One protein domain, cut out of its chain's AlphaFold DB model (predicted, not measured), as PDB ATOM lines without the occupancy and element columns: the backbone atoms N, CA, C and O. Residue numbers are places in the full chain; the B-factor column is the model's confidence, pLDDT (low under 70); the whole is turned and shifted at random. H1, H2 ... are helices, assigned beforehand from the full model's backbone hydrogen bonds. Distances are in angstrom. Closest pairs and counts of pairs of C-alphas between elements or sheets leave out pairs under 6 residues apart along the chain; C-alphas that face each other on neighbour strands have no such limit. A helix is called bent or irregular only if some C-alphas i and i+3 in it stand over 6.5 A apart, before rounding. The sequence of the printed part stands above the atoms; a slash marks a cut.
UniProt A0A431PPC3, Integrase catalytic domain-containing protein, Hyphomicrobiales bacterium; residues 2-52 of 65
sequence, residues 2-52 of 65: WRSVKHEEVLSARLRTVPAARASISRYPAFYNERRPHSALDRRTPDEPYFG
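This is residues 2 to 52 of the 65 residues of the protein "Integrase catalytic domain-containing protein" of Hyphomicrobiales bacterium (UniProt A0A431PPC3). One long, kinked helix, H2, makes the spine of a loose, open rod, and the short helix H1, joined to the first end of H2 by a link of 9 residues that folds back, lies alongside the spine, near H2 but not touching it. Beyond the other end of H2, residues 35 to 46 make a long loop with no named element, which folds back to bring the very short helix H3 close to the last turn of H2. The printed part has 51 residues with three named helices in the order H1, H2, H3 and no named strand; its class is all helix, and 28 of the 51 residues are in the helices. The whole is loose, with a radius of gyration of the C-alphas of 12.6 A, and spans 36 by 18 by 14 A.

H1 takes residues 2 to 8, from C-alpha 2 at (48.999, -5.129, 228.652) to C-alpha 8, and is 10.6 A long. After a short link of 9 residues comes H2, residues 18 to 34, the longest helix, with 25.3 A from C-alpha 18 at (40.728, -23.299, 222.910) to C-alpha 34. After a long link of 12 residues comes H3, residues 47 to 50, with C-alpha 50 at (57.551, -5.711, 243.622).

H1 touches no helix, but H1 and H2 are near each other, with 5 pairs of C-alphas within 10 A and no pair within 8 A. H2 has a kink of 30 degrees near residue 27. It is irregular, but only just: C-alphas 26 and 29 are 6.9 A apart. H2 and H3 are close but not clearly touching, with 2 pairs of C-alphas within 8 A; their closest C-alphas are those of Asn 33 and Asp 47, 5.7 A apart. H1 and H3 are apart. Of the O i to N i+4 pairs, 2 of 3 in H1 and 11 of 13 in H2 are within hydrogen-bond range, while H3 is too short for such a pair.

The two C-alphas farthest apart are those of Arg 16 and Gly 52, 37.3 A, and the outline is a rod. The first and last printed C-alphas, of Trp 2 and Gly 52, are 22.5 A apart. The printed part has no cut. The link from H2 to H3 is long, and the C-alphas of its residues 35 to 46 lie 8 to 18 A from the mean of the C-alphas. The mean pLDDT of the printed part is 70.2, and residues 2 to 16 and 48 to 52 are under 70; the mean is 54 in H1, 80 in H2 and 69 in H3.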
ATOM      1  N   TRP A   2      49.870  -4.178 229.397       49.53
ATOM      2  CA  TRP A   2      48.999  -5.129 228.652       49.53
ATOM      3  C   TRP A   2      49.303  -5.238 227.140       49.53
ATOM      4  O   TRP A   2      48.939  -6.208 226.478       49.53
ATOM      5  N   ARG A   3      49.983  -4.233 226.563       50.75
ATOM      6  CA  ARG A   3      50.280  -4.186 225.119       50.75
ATOM      7  C   ARG A   3      51.259  -5.276 224.662       50.75
ATOM      8  O   ARG A   3      51.037  -5.832 223.595       50.75
ATOM      9  N   SER A   4      52.271  -5.626 225.458       55.06
ATOM     10  CA  SER A   4      53.253  -6.662 225.084       55.06
ATOM     11  C   SER A   4      52.677  -8.079 225.165       55.06
ATOM     12  O   SER A   4      52.935  -8.886 224.282       55.06
ATOM     13  N   VAL A   5      51.809  -8.351 226.146       55.56
ATOM     14  CA  VAL A   5      51.106  -9.642 226.287       55.56
ATOM     15  C   VAL A   5      50.254  -9.957 225.058       55.56
ATOM     16  O   VAL A   5      50.308 -11.060 224.525       55.56
ATOM     17  N   LYS A   6      49.517  -8.961 224.545       52.41
ATOM     18  CA  LYS A   6      48.704  -9.145 223.333       52.41
ATOM     19  C   LYS A   6      49.529  -9.466 222.084       52.41
ATOM     20  O   LYS A   6      49.022 -10.158 221.214       52.41
ATOM     21  N   HIS A   7      50.759  -8.970 221.969       57.78
ATOM     22  CA  HIS A   7      51.571  -9.213 220.773       57.78
ATOM     23  C   HIS A   7      52.349 -10.533 220.852       57.78
ATOM     24  O   HIS A   7      52.494 -11.191 219.828       57.78
ATOM     25  N   GLU A   8      52.801 -10.952 222.041       58.81
ATOM     26  CA  GLU A   8      53.575 -12.196 222.192       58.81
ATOM     27  C   GLU A   8      52.702 -13.455 222.317       58.81
ATOM     28  O   GLU A   8      53.067 -14.498 221.777       58.81
ATOM     29  N   GLU A   9      51.541 -13.382 222.980       58.06
ATOM     30  CA  GLU A   9      50.686 -14.565 223.180       58.06
ATOM     31  C   GLU A   9      49.526 -14.681 222.197       58.06
ATOM     32  O   GLU A   9      49.206 -15.779 221.746       58.06
ATOM     33  N   VAL A  10      48.867 -13.566 221.874       55.22
ATOM     34  CA  VAL A  10      47.578 -13.605 221.157       55.22
ATOM     35  C   VAL A  10      47.767 -13.678 219.635       55.22
ATOM     36  O   VAL A  10      46.844 -14.064 218.926       55.22
ATOM     37  N   LEU A  11      48.970 -13.396 219.122       53.28
ATOM     38  CA  LEU A  11      49.294 -13.411 217.686       53.28
ATOM     39  C   LEU A  11      50.329 -14.473 217.287       53.28
ATOM     40  O   LEU A  11      50.866 -14.438 216.183       53.28
ATOM     41  N   SER A  12      50.612 -15.445 218.156       56.66
ATOM     42  CA  SER A  12      51.421 -16.601 217.771       56.66
ATOM     43  C   SER A  12      50.510 -17.682 217.188       56.66
ATOM     44  O   SER A  12      49.520 -18.064 217.812       56.66
ATOM     45  N   ALA A  13      50.857 -18.229 216.020       52.03
ATOM     46  CA  ALA A  13      50.144 -19.293 215.291       52.03
ATOM     47  C   ALA A  13      49.996 -20.642 216.053       52.03
ATOM     48  O   ALA A  13      49.735 -21.692 215.466       52.03
ATOM     49  N   ARG A  14      50.194 -20.636 217.376       56.00
ATOM     50  CA  ARG A  14      50.336 -21.789 218.270       56.00
ATOM     51  C   ARG A  14      49.052 -22.136 219.029       56.00
ATOM     52  O   ARG A  14      48.919 -23.252 219.523       56.00
ATOM     53  N   LEU A  15      48.082 -21.224 219.077       62.31
ATOM     54  CA  LEU A  15      46.793 -21.407 219.752       62.31
ATOM     55  C   LEU A  15      45.727 -21.971 218.807       62.31
ATOM     56  O   LEU A  15      44.644 -21.414 218.662       62.31
ATOM     57  N   ARG A  16      46.028 -23.094 218.145       66.31
ATOM     58  CA  ARG A  16      45.090 -23.736 217.203       66.31
ATOM     59  C   ARG A  16      43.792 -24.216 217.862       66.31
ATOM     60  O   ARG A  16      42.823 -24.466 217.154       66.31
ATOM     61  N   THR A  17      43.766 -24.378 219.188       78.25
ATOM     62  CA  THR A  17      42.591 -24.853 219.930       78.25
ATOM     63  C   THR A  17      42.384 -24.083 221.235       78.25
ATOM     64  O   THR A  17      43.336 -23.636 221.882       78.25
ATOM     65  N   VAL A  18      41.122 -23.970 221.658       80.75
ATOM     66  CA  VAL A  18      40.728 -23.299 222.910       80.75
ATOM     67  C   VAL A  18      41.427 -23.890 224.150       80.75
ATOM     68  O   VAL A  18      41.905 -23.109 224.974       80.75
ATOM     69  N   PRO A  19      41.580 -25.222 224.311       82.50
ATOM     70  CA  PRO A  19      42.317 -25.781 225.447       82.50
ATOM     71  C   PRO A  19      43.796 -25.368 225.474       82.50
ATOM     72  O   PRO A  19      44.322 -25.057 226.542       82.50
ATOM     73  N   ALA A  20      44.453 -25.303 224.310       77.62
ATOM     74  CA  ALA A  20      45.839 -24.847 224.210       77.62
ATOM     75  C   ALA A  20      45.974 -23.361 224.581       77.62
ATOM     76  O   ALA A  20      46.913 -22.988 225.283       77.62
ATOM     77  N   ALA A  21      45.001 -22.531 224.188       79.25
ATOM     78  CA  ALA A  21      44.929 -21.122 224.582       79.25
ATOM     79  C   ALA A  21      44.799 -20.952 226.090       79.25
ATOM     80  O   ALA A  21      45.586 -20.224 226.695       79.25
ATOM     81  N   ARG A  22      43.875 -21.686 226.719       82.12
ATOM     82  CA  ARG A  22      43.708 -21.642 228.178       82.12
ATOM     83  C   ARG A  22      44.990 -22.067 228.896       82.12
ATOM     84  O   ARG A  22      45.412 -21.385 229.821       82.12
ATOM     85  N   ALA A  23      45.648 -23.133 228.436       81.62
ATOM     86  CA  ALA A  23      46.898 -23.604 229.029       81.62
ATOM     87  C   ALA A  23      48.068 -22.614 228.865       81.62
ATOM     88  O   ALA A  23      48.862 -22.470 229.794       81.62
ATOM     89  N   SER A  24      48.177 -21.933 227.716       76.94
ATOM     90  CA  SER A  24      49.202 -20.898 227.489       76.94
ATOM     91  C   SER A  24      48.990 -19.709 228.418       76.94
ATOM     92  O   SER A  24      49.879 -19.374 229.201       76.94
ATOM     93  N   ILE A  25      47.769 -19.162 228.422       81.12
ATOM     94  CA  ILE A  25      47.403 -17.990 229.224       81.12
ATOM     95  C   ILE A  25      47.609 -18.266 230.717       81.12
ATOM     96  O   ILE A  25      48.087 -17.400 231.439       81.12
ATOM     97  N   SER A  26      47.304 -19.473 231.207       82.06
ATOM     98  CA  SER A  26      47.544 -19.812 232.617       82.06
ATOM     99  C   SER A  26      49.030 -19.863 232.999       82.06
ATOM    100  O   SER A  26      49.357 -19.668 234.166       82.06
ATOM    101  N   ARG A  27      49.942 -20.127 232.052       80.12
ATOM    102  CA  ARG A  27      51.391 -20.248 232.312       80.12
ATOM    103  C   ARG A  27      52.151 -18.939 232.109       80.12
ATOM    104  O   ARG A  27      53.216 -18.745 232.694       80.12
ATOM    105  N   TYR A  28      51.620 -18.050 231.285       80.38
ATOM    106  CA  TYR A  28      52.304 -16.832 230.880       80.38
ATOM    107  C   TYR A  28      52.552 -15.802 231.991       80.38
ATOM    108  O   TYR A  28      53.653 -15.249 232.008       80.38
ATOM    109  N   PRO A  29      51.643 -15.567 232.959       80.38
ATOM    110  CA  PRO A  29      51.902 -14.645 234.062       80.38
ATOM    111  C   PRO A  29      53.177 -14.996 234.835       80.38
ATOM    112  O   PRO A  29      54.001 -14.120 235.079       80.38
ATOM    113  N   ALA A  30      53.390 -16.281 235.142       80.38
ATOM    114  CA  ALA A  30      54.599 -16.743 235.824       80.38
ATOM    115  C   ALA A  30      55.856 -16.510 234.970       80.38
ATOM    116  O   ALA A  30      56.855 -15.988 235.454       80.38
ATOM    117  N   PHE A  31      55.802 -16.822 233.672       79.38
ATOM    118  CA  PHE A  31      56.914 -16.556 232.756       79.38
ATOM    119  C   PHE A  31      57.265 -15.059 232.675       79.38
ATOM    120  O   PHE A  31      58.435 -14.685 232.781       79.38
ATOM    121  N   TYR A  32      56.260 -14.198 232.514       79.94
ATOM    122  CA  TYR A  32      56.432 -12.753 232.384       79.94
ATOM    123  C   TYR A  32      57.005 -12.114 233.660       79.94
ATOM    124  O   TYR A  32      57.876 -11.243 233.576       79.94
ATOM    125  N   ASN A  33      56.527 -12.562 234.823       80.38
ATOM    126  CA  ASN A  33      56.898 -12.027 236.132       80.38
ATOM    127  C   ASN A  33      58.245 -12.561 236.645       80.38
ATOM    128  O   ASN A  33      58.999 -11.820 237.273       80.38
ATOM    129  N   GLU A  34      58.592 -13.816 236.348       77.12
ATOM    130  CA  GLU A  34      59.788 -14.445 236.921       77.12
ATOM    131  C   GLU A  34      60.993 -14.470 235.982       77.12
ATOM    132  O   GLU A  34      62.123 -14.568 236.458       77.12
ATOM    133  N   ARG A  35      60.783 -14.459 234.658       75.56
ATOM    134  CA  ARG A  35      61.849 -14.793 233.695       75.56
ATOM    135  C   ARG A  35      62.190 -13.705 232.700       75.56
ATOM    136  O   ARG A  35      63.258 -13.789 232.105       75.56
ATOM    137  N   ARG A  36      61.310 -12.729 232.473       74.25
ATOM    138  CA  ARG A  36      61.519 -11.702 231.445       74.25
ATOM    139  C   ARG A  36      62.183 -10.471 232.079       74.25
ATOM    140  O   ARG A  36      61.550  -9.819 232.905       74.25
ATOM    141  N   PRO A  37      63.431 -10.132 231.708       73.44
ATOM    142  CA  PRO A  37      64.039  -8.852 232.048       73.44
ATOM    143  C   PRO A  37      63.255  -7.729 231.372       73.44
ATOM    144  O   PRO A  37      63.018  -7.789 230.161       73.44
ATOM    145  N   HIS A  38      62.873  -6.693 232.117       75.56
ATOM    146  CA  HIS A  38      62.201  -5.530 231.532       75.56
ATOM    147  C   HIS A  38      63.138  -4.334 231.517       75.56
ATOM    148  O   HIS A  38      63.676  -3.945 232.546       75.56
ATOM    149  N   SER A  39      63.306  -3.704 230.354       72.94
ATOM    150  CA  SER A  39      64.147  -2.504 230.217       72.94
ATOM    151  C   SER A  39      63.638  -1.324 231.049       72.94
ATOM    152  O   SER A  39      64.433  -0.509 231.486       72.94
ATOM    153  N   ALA A  40      62.328  -1.261 231.312       74.06
ATOM    154  CA  ALA A  40      61.722  -0.278 232.216       74.06
ATOM    155  C   ALA A  40      62.007  -0.551 233.708       74.06
ATOM    156  O   ALA A  40      61.678   0.275 234.549       74.06
ATOM    157  N   LEU A  41      62.574  -1.716 234.030       71.25
ATOM    158  CA  LEU A  41      62.968  -2.137 235.373       71.25
ATOM    159  C   LEU A  41      64.484  -2.389 235.434       71.25
ATOM    160  O   LEU A  41      64.919  -3.310 236.110       71.25
ATOM    161  N   ASP A  42      65.300  -1.661 234.670       78.06
ATOM    162  CA  ASP A  42      66.760  -1.861 234.624       78.06
ATOM    163  C   ASP A  42      67.184  -3.311 234.329       78.06
ATOM    164  O   ASP A  42      68.142  -3.837 234.893       78.06
ATOM    165  N   ARG A  43      66.451  -3.990 233.433       75.06
ATOM    166  CA  ARG A  43      66.653  -5.410 233.078       75.06
ATOM    167  C   ARG A  43      66.424  -6.376 234.248       75.06
ATOM    168  O   ARG A  43      66.868  -7.519 234.195       75.06
ATOM    169  N   ARG A  44      65.693  -5.944 235.270       72.56
ATOM    170  CA  ARG A  44      65.183  -6.796 236.344       72.56
ATOM    171  C   ARG A  44      63.846  -7.406 235.959       72.56
ATOM    172  O   ARG A  44      63.139  -6.899 235.075       72.56
ATOM    173  N   THR A  45      63.506  -8.522 236.583       80.44
ATOM    174  CA  THR A  45      62.172  -9.110 236.443       80.44
ATOM    175  C   THR A  45      61.197  -8.349 237.341       80.44
ATOM    176  O   THR A  45      61.628  -7.768 238.335       80.44
ATOM    177  N   PRO A  46      59.889  -8.299 237.038       75.56
ATOM    178  CA  PRO A  46      58.923  -7.573 237.862       75.56
ATOM    179  C   PRO A  46      58.848  -8.103 239.298       75.56
ATOM    180  O   PRO A  46      58.572  -7.336 240.216       75.56
ATOM    181  N   ASP A  47      59.168  -9.377 239.523       75.44
ATOM    182  CA  ASP A  47      59.210  -9.945 240.870       75.44
ATOM    183  C   ASP A  47      60.304  -9.357 241.767       75.44
ATOM    184  O   ASP A  47      60.161  -9.348 242.991       75.44
ATOM    185  N   GLU A  48      61.395  -8.854 241.192       68.38
ATOM    186  CA  GLU A  48      62.523  -8.314 241.953       68.38
ATOM    187  C   GLU A  48      62.189  -7.002 242.689       68.38
ATOM    188  O   GLU A  48      62.442  -6.938 243.895       68.38
ATOM    189  N   PRO A  49      61.601  -5.972 242.048       68.31
ATOM    190  CA  PRO A  49      61.196  -4.746 242.729       68.31
ATOM    191  C   PRO A  49      59.869  -4.871 243.492       68.31
ATOM    192  O   PRO A  49      59.726  -4.224 244.526       68.31
ATOM    193  N   TYR A  50      58.902  -5.680 243.028       63.84
ATOM    194  CA  TYR A  50      57.551  -5.711 243.622       63.84
ATOM    195  C   TYR A  50      57.355  -6.775 244.714       63.84
ATOM    196  O   TYR A  50      56.561  -6.559 245.629       63.84
ATOM    197  N   PHE A  51      58.075  -7.903 244.668       65.94
ATOM    198  CA  PHE A  51      57.898  -9.027 245.606       65.94
ATOM    199  C   PHE A  51      59.139  -9.330 246.468       65.94
ATOM    200  O   PHE A  51      59.201 -10.394 247.096       65.94
ATOM    201  N   GLY A  52      60.115  -8.408 246.517       60.91
ATOM    202  CA  GLY A  52      61.438  -8.560 247.141       60.91
ATOM    203  C   GLY A  52      61.506  -9.532 248.331       60.91
ATOM    204  O   GLY A  52      60.794  -9.340 249.311       60.91
TER     205      GLY A  52